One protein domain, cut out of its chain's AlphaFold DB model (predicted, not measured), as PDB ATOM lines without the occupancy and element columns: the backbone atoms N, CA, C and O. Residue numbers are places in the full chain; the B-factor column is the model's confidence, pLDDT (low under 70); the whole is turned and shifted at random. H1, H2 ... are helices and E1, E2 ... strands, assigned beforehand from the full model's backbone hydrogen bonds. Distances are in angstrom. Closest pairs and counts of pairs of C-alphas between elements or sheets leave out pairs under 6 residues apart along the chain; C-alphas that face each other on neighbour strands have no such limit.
ATOM      1  N   TRP A 154      12.757  27.435   2.951       87.94
ATOM      2  CA  TRP A 154      13.539  27.820   4.124       87.94
ATOM      3  C   TRP A 154      15.027  27.841   3.809       87.94
ATOM      4  O   TRP A 154      15.510  27.098   2.956       87.94
ATOM      5  N   GLU A 155      15.745  28.695   4.526       89.31
ATOM      6  CA  GLU A 155      17.200  28.716   4.510       89.31
ATOM      7  C   GLU A 155      17.724  27.894   5.678       89.31
ATOM      8  O   GLU A 155      17.205  27.973   6.797       89.31
ATOM      9  N   CYS A 156      18.739  27.084   5.423       88.69
ATOM     10  CA  CYS A 156      19.432  26.352   6.463       88.69
ATOM     11  C   CYS A 156      20.869  26.048   6.056       88.69
ATOM     12  O   CYS A 156      21.242  26.084   4.885       88.69
ATOM     13  N   GLU A 157      21.673  25.691   7.046       89.31
ATOM     14  CA  GLU A 157      22.946  25.032   6.809       89.31
ATOM     15  C   GLU A 157      22.684  23.583   6.387       89.31
ATOM     16  O   GLU A 157      21.942  22.852   7.054       89.31
ATOM     17  N   TYR A 158      23.261  23.161   5.264       86.19
ATOM     18  CA  TYR A 158      23.071  21.811   4.759       86.19
ATOM     19  C   TYR A 158      23.703  20.794   5.710       86.19
ATOM     20  O   TYR A 158      24.913  20.797   5.951       86.19
ATOM     21  N   ARG A 159      22.877  19.884   6.220       81.12
ATOM     22  CA  ARG A 159      23.313  18.724   6.998       81.12
ATOM     23  C   ARG A 159      23.126  17.484   6.144       81.12
ATOM     24  O   ARG A 159      22.117  17.360   5.457       81.12
ATOM     25  N   ASN A 160      24.117  16.595   6.158       67.69
ATOM     26  CA  ASN A 160      24.012  15.359   5.397       67.69
ATOM     27  C   ASN A 160      22.858  14.517   5.939       67.69
ATOM     28  O   ASN A 160      22.709  14.381   7.155       67.69
ATOM     29  N   ASP A 161      22.100  13.924   5.027       60.12
ATOM     30  CA  ASP A 161      21.164  12.873   5.382       60.12
ATOM     31  C   ASP A 161      21.961  11.642   5.872       60.12
ATOM     32  O   ASP A 161      23.094  11.389   5.443       60.12
ATOM     33  N   ARG A 162      21.395  10.880   6.815       54.31
ATOM     34  CA  ARG A 162      21.975   9.620   7.313       54.31
ATOM     35  C   ARG A 162      22.100   8.593   6.187       54.31
ATOM     36  O   ARG A 162      22.972   7.724   6.230       54.31
ATOM     37  N   ARG A 163      21.260   8.710   5.158       54.28
ATOM     38  CA  ARG A 163      21.351   7.948   3.912       54.28
ATOM     39  C   ARG A 163      22.379   8.650   3.020       54.28
ATOM     40  O   ARG A 163      22.208   9.817   2.712       54.28
ATOM     41  N   LYS A 164      23.452   7.960   2.606       56.94
ATOM     42  CA  LYS A 164      24.674   8.458   1.907       56.94
ATOM     43  C   LYS A 164      24.474   9.275   0.600       56.94
ATOM     44  O   LYS A 164      25.427   9.471  -0.157       56.94
ATOM     45  N   HIS A 165      23.271   9.737   0.287       61.94
ATOM     46  CA  HIS A 165      22.947  10.535  -0.883       61.94
ATOM     47  C   HIS A 165      23.339  11.998  -0.668       61.94
ATOM     48  O   HIS A 165      22.894  12.660   0.264       61.94
ATOM     49  N   ARG A 166      24.171  12.527  -1.570       71.12
ATOM     50  CA  ARG A 166      24.515  13.951  -1.580       71.12
ATOM     51  C   ARG A 166      23.502  14.716  -2.421       71.12
ATOM     52  O   ARG A 166      23.358  14.432  -3.614       71.12
ATOM     53  N   HIS A 167      22.846  15.713  -1.836       82.75
ATOM     54  CA  HIS A 167      22.009  16.627  -2.602       82.75
ATOM     55  C   HIS A 167      22.865  17.441  -3.583       82.75
ATOM     56  O   HIS A 167      23.973  17.891  -3.278       82.75
ATOM     57  N   ARG A 168      22.339  17.626  -4.794       89.50
ATOM     58  CA  ARG A 168      22.907  18.530  -5.798       89.50
ATOM     59  C   ARG A 168      22.065  19.792  -5.854       89.50
ATOM     60  O   ARG A 168      20.838  19.711  -5.815       89.50
ATOM     61  N   CYS A 169      22.729  20.931  -5.989       90.94
ATOM     62  CA  CYS A 169      22.073  22.201  -6.250       90.94
ATOM     63  C   CYS A 169      21.281  22.087  -7.553       90.94
ATOM     64  O   CYS A 169      21.855  21.765  -8.592       90.94
ATOM     65  N   PHE A 170      19.971  22.332  -7.525       88.56
ATOM     66  CA  PHE A 170      19.160  22.170  -8.736       88.56
ATOM     67  C   PHE A 170      19.475  23.226  -9.813       88.56
ATOM     68  O   PHE A 170      19.190  22.983 -10.983       88.56
ATOM     69  N   VAL A 171      20.084  24.355  -9.423       89.81
ATOM     70  CA  VAL A 171      20.486  25.448 -10.321       89.81
ATOM     71  C   VAL A 171      21.817  25.120 -11.004       89.81
ATOM     72  O   VAL A 171      21.857  24.880 -12.206       89.81
ATOM     73  N   CYS A 172      22.916  25.033 -10.243       90.62
ATOM     74  CA  CYS A 172      24.255  24.835 -10.814       90.62
ATOM     75  C   CYS A 172      24.680  23.362 -10.954       90.62
ATOM     76  O   CYS A 172      25.786  23.080 -11.406       90.62
ATOM     77  N   ARG A 173      23.844  22.406 -10.525       91.56
ATOM     78  CA  ARG A 173      24.084  20.944 -10.540       91.56
ATOM     79  C   ARG A 173      25.308  20.447  -9.756       91.56
ATOM     80  O   ARG A 173      25.571  19.238  -9.744       91.56
ATOM     81  N   ARG A 174      26.021  21.338  -9.057       91.56
ATOM     82  CA  ARG A 174      27.136  21.001  -8.157       91.56
ATOM     83  C   ARG A 174      26.631  20.321  -6.887       91.56
ATOM     84  O   ARG A 174      25.512  20.565  -6.437       91.56
ATOM     85  N   ILE A 175      27.472  19.464  -6.314       90.44
ATOM     86  CA  ILE A 175      27.212  18.814  -5.025       90.44
ATOM     87  C   ILE A 175      27.191  19.876  -3.921       90.44
ATOM     88  O   ILE A 175      28.041  20.765  -3.900       90.44
ATOM     89  N   ILE A 176      26.217  19.770  -3.021       89.50
ATOM     90  CA  ILE A 176      26.135  20.584  -1.812       89.50
ATOM     91  C   ILE A 176      26.901  19.851  -0.711       89.50
ATOM     92  O   ILE A 176      26.614  18.691  -0.404       89.50
ATOM     93  N   ASN A 177      27.897  20.518  -0.141       88.31
ATOM     94  CA  ASN A 177      28.684  19.984   0.962       88.31
ATOM     95  C   ASN A 177      28.035  20.315   2.306       88.31
ATOM     96  O   ASN A 177      27.320  21.307   2.446       88.31
ATOM     97  N   VAL A 178      28.309  19.473   3.302       88.62
ATOM     98  CA  VAL A 178      27.887  19.709   4.687       88.62
ATOM     99  C   VAL A 178      28.446  21.044   5.162       88.62
ATOM    100  O   VAL A 178      29.604  21.354   4.896       88.62
ATOM    101  N   GLY A 179      27.610  21.834   5.824       86.94
ATOM    102  CA  GLY A 179      27.969  23.162   6.309       86.94
ATOM    103  C   GLY A 179      27.721  24.298   5.316       86.94
ATOM    104  O   GLY A 179      27.837  25.465   5.674       86.94
ATOM    105  N   GLN A 180      27.360  24.003   4.062       88.75
ATOM    106  CA  GLN A 180      27.062  25.061   3.095       88.75
ATOM    107  C   GLN A 180      25.669  25.664   3.332       88.75
ATOM    108  O   GLN A 180      24.718  24.913   3.573       88.75
ATOM    109  N   PRO A 181      25.513  26.994   3.209       92.00
ATOM    110  CA  PRO A 181      24.207  27.629   3.270       92.00
ATOM    111  C   PRO A 181      23.392  27.270   2.024       92.00
ATOM    112  O   PRO A 181      23.856  27.386   0.881       92.00
ATOM    113  N   VAL A 182      22.169  26.801   2.253       92.19
ATOM    114  CA  VAL A 182      21.244  26.394   1.201       92.19
ATOM    115  C   VAL A 182      19.848  26.934   1.432       92.19
ATOM    116  O   VAL A 182      19.391  27.106   2.560       92.19
ATOM    117  N   VAL A 183      19.143  27.117   0.324       90.44
ATOM    118  CA  VAL A 183      17.702  27.322   0.285       90.44
ATOM    119  C   VAL A 183      17.063  26.006  -0.135       90.44
ATOM    120  O   VAL A 183      17.426  25.418  -1.158       90.44
ATOM    121  N   MET A 184      16.101  25.536   0.646       88.62
ATOM    122  CA  MET A 184      15.315  24.345   0.346       88.62
ATOM    123  C   MET A 184      13.859  24.724   0.099       88.62
ATOM    124  O   MET A 184      13.338  25.651   0.716       88.62
ATOM    125  N   HIS A 185      13.191  24.000  -0.794       83.94
ATOM    126  CA  HIS A 185      11.750  24.125  -1.007       83.94
ATOM    127  C   HIS A 185      11.091  22.752  -1.095       83.94
ATOM    128  O   HIS A 185      11.719  21.755  -1.477       83.94
ATOM    129  N   LEU A 186       9.804  22.721  -0.752       78.69
ATOM    130  CA  LEU A 186       8.962  21.545  -0.934       78.69
ATOM    131  C   LEU A 186       8.656  21.347  -2.418       78.69
ATOM    132  O   LEU A 186       8.303  22.290  -3.125       78.69
ATOM    133  N   ARG A 187       8.760  20.101  -2.882       78.69
ATOM    134  CA  ARG A 187       8.385  19.719  -4.240       78.69
ATOM    135  C   ARG A 187       7.008  19.064  -4.236       78.69
ATOM    136  O   ARG A 187       6.667  18.296  -3.342       78.69
ATOM    137  N   ILE A 188       6.240  19.315  -5.290       72.00
ATOM    138  CA  ILE A 188       5.012  18.576  -5.574       72.00
ATOM    139  C   ILE A 188       5.357  17.108  -5.887       72.00
ATOM    140  O   ILE A 188       6.128  16.844  -6.812       72.00
ATOM    141  N   GLY A 189       4.780  16.165  -5.134       64.25
ATOM    142  CA  GLY A 189       4.904  14.724  -5.396       64.25
ATOM    143  C   GLY A 189       6.297  14.128  -5.149       64.25
ATOM    144  O   GLY A 189       6.616  13.084  -5.704       64.25
ATOM    145  N   GLY A 190       7.160  14.782  -4.363       67.62
ATOM    146  CA  GLY A 190       8.487  14.247  -4.054       67.62
ATOM    147  C   GLY A 190       9.191  14.946  -2.893       67.62
ATOM    148  O   GLY A 190       8.651  15.861  -2.277       67.62
ATOM    149  N   GLY A 191      10.420  14.505  -2.608       72.31
ATOM    150  CA  GLY A 191      11.262  15.077  -1.555       72.31
ATOM    151  C   GLY A 191      11.723  16.516  -1.838       72.31
ATOM    152  O   GLY A 191      11.650  16.986  -2.982       72.31
ATOM    153  N   PRO A 192      12.211  17.226  -0.805       81.56
ATOM    154  CA  PRO A 192      12.645  18.609  -0.931       81.56
ATOM    155  C   PRO A 192      13.847  18.736  -1.875       81.56
ATOM    156  O   PRO A 192      14.695  17.846  -1.975       81.56
ATOM    157  N   ARG A 193      13.929  19.869  -2.573       86.56
ATOM    158  CA  ARG A 193      15.087  20.225  -3.406       86.56
ATOM    159  C   ARG A 193      15.855  21.370  -2.771       86.56
ATOM    160  O   ARG A 193      15.252  22.270  -2.194       86.56
ATOM    161  N   ALA A 194      17.171  21.345  -2.943       89.62
ATOM    162  CA  ALA A 194      18.087  22.332  -2.391       89.62
ATOM    163  C   ALA A 194      18.822  23.099  -3.501       89.62
ATOM    164  O   ALA A 194      19.163  22.535  -4.546       89.62
ATOM    165  N   ALA A 195      19.092  24.375  -3.256       92.19
ATOM    166  CA  ALA A 195      20.030  25.202  -4.004       92.19
ATOM    167  C   ALA A 195      20.968  25.920  -3.037       92.19
ATOM    168  O   ALA A 195      20.576  26.239  -1.920       92.19
ATOM    169  N   HIS A 196      22.197  26.197  -3.469       94.44
ATOM    170  CA  HIS A 196      23.056  27.150  -2.761       94.44
ATOM    171  C   HIS A 196      22.354  28.504  -2.677       94.44
ATOM    172  O   HIS A 196      21.714  28.902  -3.651       94.44
ATOM    173  N   THR A 197      22.504  29.220  -1.563       93.00
ATOM    174  CA  THR A 197      21.881  30.543  -1.376       93.00
ATOM    175  C   THR A 197      22.236  31.503  -2.509       93.00
ATOM    176  O   THR A 197      21.345  32.043  -3.154       93.00
ATOM    177  N   GLU A 198      23.515  31.570  -2.879       92.44
ATOM    178  CA  GLU A 198      23.987  32.370  -4.017       92.44
ATOM    179  C   GLU A 198      23.331  31.974  -5.346       92.44
ATOM    180  O   GLU A 198      23.032  32.821  -6.178       92.44
ATOM    181  N   CYS A 199      23.095  30.676  -5.565       92.12
ATOM    182  CA  CYS A 199      22.447  30.196  -6.784       92.12
ATOM    183  C   CYS A 199      20.945  30.505  -6.797       92.12
ATOM    184  O   CYS A 199      20.372  30.668  -7.870       92.12
ATOM    185  N   ALA A 200      20.303  30.574  -5.629       90.00
ATOM    186  CA  ALA A 200      18.903  30.972  -5.522       90.00
ATOM    187  C   ALA A 200      18.711  32.454  -5.894       90.00
ATOM    188  O   ALA A 200      17.678  32.812  -6.455       90.00
ATOM    189  N   ASP A 201      19.716  33.294  -5.653       90.00
ATOM    190  CA  ASP A 201      19.684  34.727  -5.974       90.00
ATOM    191  C   ASP A 201      20.100  35.036  -7.422       90.00
ATOM    192  O   ASP A 201      20.042  36.181  -7.867       90.00
ATOM    193  N   GLN A 202      20.488  34.019  -8.197       87.69
ATOM    194  CA  GLN A 202      20.778  34.185  -9.617       87.69
ATOM    195  C   GLN A 202      19.496  34.354 -10.430       87.69
ATOM    196  O   GLN A 202      18.479  33.703 -10.179       87.69
ATOM    197  N   ASN A 203      19.586  35.188 -11.467       83.75
ATOM    198  CA  ASN A 203      18.518  35.336 -12.443       83.75
ATOM    199  C   ASN A 203      18.250  34.010 -13.166       83.75
ATOM    200  O   ASN A 203      19.165  33.289 -13.564       83.75
ATOM    201  N   THR A 204      16.975  33.722 -13.390       76.00
ATOM    202  CA  THR A 204      16.500  32.482 -14.023       76.00
ATOM    203  C   THR A 204      16.693  32.478 -15.540       76.00
ATOM    204  O   THR A 204      16.494  31.455 -16.190       76.00
ATOM    205  N   GLY A 205      17.044  33.629 -16.124       68.00
ATOM    206  CA  GLY A 205      17.056  33.862 -17.571       68.00
ATOM    207  C   GLY A 205      15.662  34.110 -18.167       68.00
ATOM    208  O   GLY A 205      15.566  34.639 -19.272       68.00
ATOM    209  N   ILE A 206      14.589  33.806 -17.429       59.56
ATOM    210  CA  ILE A 206      13.193  34.049 -17.808       59.56
ATOM    211  C   ILE A 206      12.785  35.391 -17.203       59.56
ATOM    212  O   ILE A 206      12.501  35.483 -16.016       59.56
ATOM    213  N   GLY A 207      12.811  36.452 -18.012       59.91
ATOM    214  CA  GLY A 207      12.623  37.822 -17.531       59.91
ATOM    215  C   GLY A 207      13.851  38.326 -16.763       59.91
ATOM    216  O   GLY A 207      14.305  37.734 -15.791       59.91
ATOM    217  N   LYS A 208      14.419  39.461 -17.187       58.34
ATOM    218  CA  LYS A 208      15.719  39.971 -16.692       58.34
ATOM    219  C   LYS A 208      15.757  40.369 -15.197       58.34
ATOM    220  O   LYS A 208      16.776  40.882 -14.747       58.34
ATOM    221  N   ARG A 209      14.674  40.168 -14.440       74.50
ATOM    222  CA  ARG A 209      14.533  40.560 -13.024       74.50
ATOM    223  C   ARG A 209      14.082  39.433 -12.089       74.50
ATOM    224  O   ARG A 209      13.922  39.691 -10.904       74.50
ATOM    225  N   LEU A 210      13.848  38.223 -12.602       83.31
ATOM    226  CA  LEU A 210      13.355  37.112 -11.789       83.31
ATOM    227  C   LEU A 210      14.504  36.223 -11.344       83.31
ATOM    228  O   LEU A 210      15.252  35.705 -12.178       83.31
ATOM    229  N   VAL A 211      14.595  36.005 -10.036       89.75
ATOM    230  CA  VAL A 211      15.594  35.131  -9.419       89.75
ATOM    231  C   VAL A 211      15.012  33.750  -9.123       89.75
ATOM    232  O   VAL A 211      13.799  33.583  -8.971       89.75
ATOM    233  N   TRP A 212      15.868  32.732  -9.036       89.81
ATOM    234  CA  TRP A 212      15.439  31.359  -8.732       89.81
ATOM    235  C   TRP A 212      14.670  31.255  -7.416       89.81
ATOM    236  O   TRP A 212      13.761  30.435  -7.297       89.81
ATOM    237  N   ARG A 213      14.982  32.119  -6.452       89.69
ATOM    238  CA  ARG A 213      14.292  32.227  -5.168       89.69
ATOM    239  C   ARG A 213      12.798  32.518  -5.321       89.69
ATOM    240  O   ARG A 213      12.001  31.899  -4.619       89.69
ATOM    241  N   ASP A 214      12.407  33.388  -6.252       89.38
ATOM    242  CA  ASP A 214      10.992  33.694  -6.494       89.38
ATOM    243  C   ASP A 214      10.257  32.470  -7.071       89.38
ATOM    244  O   ASP A 214       9.156  32.133  -6.634       89.38
ATOM    245  N   LEU A 215      10.893  31.733  -7.991       88.00
ATOM    246  CA  LEU A 215      10.338  30.478  -8.519       88.00
ATOM    247  C   LEU A 215      10.201  29.407  -7.433       88.00
ATOM    248  O   LEU A 215       9.181  28.720  -7.365       88.00
ATOM    249  N   MET A 216      11.201  29.274  -6.562       89.31
ATOM    250  CA  MET A 216      11.158  28.334  -5.441       89.31
ATOM    251  C   MET A 216      10.008  28.642  -4.481       89.31
ATOM    252  O   MET A 216       9.373  27.708  -3.990       89.31
ATOM    253  N   LEU A 217       9.707  29.922  -4.241       89.44
ATOM    254  CA  LEU A 217       8.545  30.332  -3.454       89.44
ATOM    255  C   LEU A 217       7.238  29.880  -4.117       89.44
ATOM    256  O   LEU A 217       6.419  29.242  -3.455       89.44
ATOM    257  N   VAL A 218       7.060  30.134  -5.418       89.19
ATOM    258  CA  VAL A 218       5.863  29.699  -6.165       89.19
ATOM    259  C   VAL A 218       5.699  28.179  -6.112       89.19
ATOM    260  O   VAL A 218       4.598  27.678  -5.869       89.19
ATOM    261  N   TRP A 219       6.782  27.421  -6.290       87.88
ATOM    262  CA  TRP A 219       6.750  25.959  -6.212       87.88
ATOM    263  C   TRP A 219       6.425  25.454  -4.806       87.88
ATOM    264  O   TRP A 219       5.598  24.553  -4.665       87.88
ATOM    265  N   GLY A 220       7.019  26.059  -3.778       87.12
ATOM    266  CA  GLY A 220       6.742  25.740  -2.381       87.12
ATOM    267  C   GLY A 220       5.282  25.999  -2.007       87.12
ATOM    268  O   GLY A 220       4.628  25.127  -1.438       87.12
ATOM    269  N   LEU A 221       4.737  27.156  -2.393       88.44
ATOM    270  CA  LEU A 221       3.329  27.503  -2.178       88.44
ATOM    271  C   LEU A 221       2.385  26.572  -2.948       88.44
ATOM    272  O   LEU A 221       1.389  26.115  -2.396       88.44
ATOM    273  N   SER A 222       2.726  26.210  -4.186       87.50
ATOM    274  CA  SER A 222       1.944  25.247  -4.971       87.50
ATOM    275  C   SER A 222       1.924  23.858  -4.319       87.50
ATOM    276  O   SER A 222       0.897  23.180  -4.325       87.50
ATOM    277  N   ALA A 223       3.046  23.429  -3.733       84.44
ATOM    278  CA  ALA A 223       3.124  22.177  -2.990       84.44
ATOM    279  C   ALA A 223       2.276  22.217  -1.710       84.44
ATOM    280  O   ALA A 223       1.580  21.246  -1.421       84.44
ATOM    281  N   LEU A 224       2.293  23.332  -0.976       83.25
ATOM    282  CA  LEU A 224       1.461  23.523   0.212       83.25
ATOM    283  C   LEU A 224      -0.034  23.545  -0.128       83.25
ATOM    284  O   LEU A 224      -0.812  22.875   0.547       83.25
ATOM    285  N   LEU A 225      -0.429  24.231  -1.201       85.12
ATOM    286  CA  LEU A 225      -1.822  24.266  -1.646       85.12
ATOM    287  C   LEU A 225      -2.341  22.858  -1.964       85.12
ATOM    288  O   LEU A 225      -3.407  22.470  -1.497       85.12
ATOM    289  N   ARG A 226      -1.551  22.044  -2.679       81.19
ATOM    290  CA  ARG A 226      -1.897  20.637  -2.967       81.19
ATOM    291  C   ARG A 226      -1.951  19.749  -1.724       81.19
ATOM    292  O   ARG A 226      -2.617  18.723  -1.744       81.19
ATOM    293  N   GLN A 227      -1.248  20.122  -0.659       77.62
ATOM    294  CA  GLN A 227      -1.322  19.447   0.639       77.62
ATOM    295  C   GLN A 227      -2.523  19.911   1.484       77.62
ATOM    296  O   GLN A 227      -2.671  19.444   2.610       77.62
ATOM    297  N   GLY A 228      -3.366  20.812   0.964       82.94
ATOM    298  CA  GLY A 228      -4.562  21.315   1.639       82.94
ATOM    299  C   GLY A 228      -4.328  22.538   2.528       82.94
ATOM    300  O   GLY A 228      -5.210  22.894   3.305       82.94
ATOM    301  N   TRP A 229      -3.164  23.194   2.446       83.38
ATOM    302  CA  TRP A 229      -2.919  24.420   3.210       83.38
ATOM    303  C   TRP A 229      -3.606  25.632   2.559       83.38
ATOM    304  O   TRP A 229      -3.554  25.769   1.333       83.38
ATOM    305  N   PRO A 230      -4.187  26.554   3.353       86.56
ATOM    306  CA  PRO A 230      -4.894  27.733   2.853       86.56
ATOM    307  C   PRO A 230      -3.911  28.827   2.398       86.56
ATOM    308  O   PRO A 230      -3.792  29.879   3.013       86.56
ATOM    309  N   VAL A 231      -3.165  28.560   1.324       88.31
ATOM    310  CA  VAL A 231      -2.115  29.447   0.784       88.31
ATOM    311  C   VAL A 231      -2.455  30.010  -0.598       88.31
ATOM    312  O   VAL A 231      -1.566  30.471  -1.312       88.31
ATOM    313  N   GLY A 232      -3.730  29.945  -0.992       88.25
ATOM    314  CA  GLY A 232      -4.202  30.363  -2.316       88.25
ATOM    315  C   GLY A 232      -3.850  31.816  -2.639       88.25
ATOM    316  O   GLY A 232      -3.241  32.076  -3.674       88.25
ATOM    317  N   ASP A 233      -4.128  32.732  -1.710       90.12
ATOM    318  CA  ASP A 233      -3.866  34.167  -1.890       90.12
ATOM    319  C   ASP A 233      -2.367  34.456  -2.041       90.12
ATOM    320  O   ASP A 233      -1.947  35.152  -2.965       90.12
ATOM    321  N   GLN A 234      -1.541  33.826  -1.196       89.81
ATOM    322  CA  GLN A 234      -0.078  33.934  -1.258       89.81
ATOM    323  C   GLN A 234       0.468  33.390  -2.582       89.81
ATOM    324  O   GLN A 234       1.388  33.961  -3.168       89.81
ATOM    325  N   LEU A 235      -0.085  32.272  -3.065       89.88
ATOM    326  CA  LEU A 235       0.305  31.690  -4.345       89.88
ATOM    327  C   LEU A 235      -0.072  32.608  -5.507       89.88
ATOM    328  O   LEU A 235       0.715  32.749  -6.441       89.88
ATOM    329  N   HIS A 236      -1.254  33.218  -5.459       87.81
ATOM    330  CA  HIS A 236      -1.716  34.139  -6.486       87.81
ATOM    331  C   HIS A 236      -0.818  35.380  -6.569       87.81
ATOM    332  O   HIS A 236      -0.319  35.698  -7.648       87.81
ATOM    333  N   GLU A 237      -0.514  36.014  -5.434       89.69
ATOM    334  CA  GLU A 237       0.417  37.147  -5.354       89.69
ATOM    335  C   GLU A 237       1.817  36.772  -5.873       89.69
ATOM    336  O   GLU A 237       2.406  37.477  -6.698       89.69
ATOM    337  N   ALA A 238       2.335  35.607  -5.468       88.06
ATOM    338  CA  ALA A 238       3.632  35.126  -5.928       88.06
ATOM    339  C   ALA A 238       3.648  34.848  -7.444       88.06
ATOM    340  O   ALA A 238       4.602  35.218  -8.127       88.06
ATOM    341  N   LYS A 239       2.591  34.240  -8.002       88.19
ATOM    342  CA  LYS A 239       2.455  34.002  -9.451       88.19
ATOM    343  C   LYS A 239       2.417  35.314 -10.239       88.19
ATOM    344  O   LYS A 239       3.090  35.407 -11.268       88.19
ATOM    345  N   GLN A 240       1.701  36.326  -9.742       86.31
ATOM    346  CA  GLN A 240       1.656  37.658 -10.353       86.31
ATOM    347  C   GLN A 240       3.039  38.309 -10.395       86.31
ATOM    348  O   GLN A 240       3.452  38.798 -11.445       86.31
ATOM    349  N   LYS A 241       3.793  38.246  -9.291       83.56
ATOM    350  CA  LYS A 241       5.160  38.783  -9.219       83.56
ATOM    351  C   LYS A 241       6.098  38.134 -10.242       83.56
ATOM    352  O   LYS A 241       6.939  38.814 -10.824       83.56
ATOM    353  N   VAL A 242       5.948  36.829 -10.472       82.44
ATOM    354  CA  VAL A 242       6.768  36.066 -11.431       82.44
ATOM    355  C   VAL A 242       6.232  36.172 -12.870       82.44
ATOM    356  O   VAL A 242       6.863  35.696 -13.807       82.44
ATOM    357  N   GLY A 243       5.086  36.825 -13.087       77.00
ATOM    358  CA  GLY A 243       4.466  36.933 -14.410       77.00
ATOM    359  C   GLY A 243       3.949  35.597 -14.953       77.00
ATOM    360  O   GLY A 243       3.739  35.458 -16.156       77.00
TER     361      GLY A 243
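What this domain is: This is residues 154 to 243 of the 250 residues of an uncharacterized protein of Thalassospira sp. MCCC 1A02898 (UniProt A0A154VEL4). A small, strongly twisted sheet of three strands has the long helix H2 over one face, and H3 folds back on H2 as a helical hairpin, away from the sheet. A long loop, residues 158 to 180, lies at the other end of the flat outline, and the short H1 is on the same face as H2. The 90 printed residues include, in order, E1 E2 E3 H1 H2 H3; the sheet, E1 - E2 - E3, is antiparallel, and the class is mixed, helices and strands. The whole is compact, with a radius of gyration of the C-alphas of 13.7 A and spans of 37 by 33 by 18 A.

How they stand to each other: E1, residues 154 to 157, and E2, residues 181 to 187, form a hairpin, with N 154 and O 184 at 2.9 A. E2 and E3, residues 190 to 196, form another, with N 183 and O 195 at 2.8 A; E1 E2 E3 is a meander, each strand the antiparallel neighbour of the one before. H1, residues 197 to 200, only just touches H2, residues 212 to 226, with 3 pairs of C-alphas within 8 A, closest at Ala 200 and Trp 212, 4.7 A. H2 lies over E2 at a height over the sheet of 7.6 A, along the strands at 17 degrees on the local plane; the closest C-alphas, of Leu 186 and Gly 220, are 5.0 A apart. H3, residues 232 to 242, touches H2 at a shallow tilt of 25 degrees, opposite ways, closest at the C-alphas of Leu 221 and Leu 235, 5.6 A; H3 is not on the sheet. In H2 and H3 every O i to N i+4 pair is within hydrogen-bond range; H1 is too short for one.

Where its parts are: E1 begins at C-alpha 154 (13.539, 27.820, 4.124). E2 is 19.2 A long, E3 19.5 A, H2 21.2 A and H3 15.4 A, ending at C-alpha 242 (6.768, 36.066, -11.431).

The domain as a whole: The C-alphas of Arg 162 and Lys 208, the two farthest apart, are 39.2 A apart. The printed part has no cut; the links E1 to E2 and H1 to H2 are long. Confidence is under 70 at residues 160 to 165, 189 to 190 and 205 to 208.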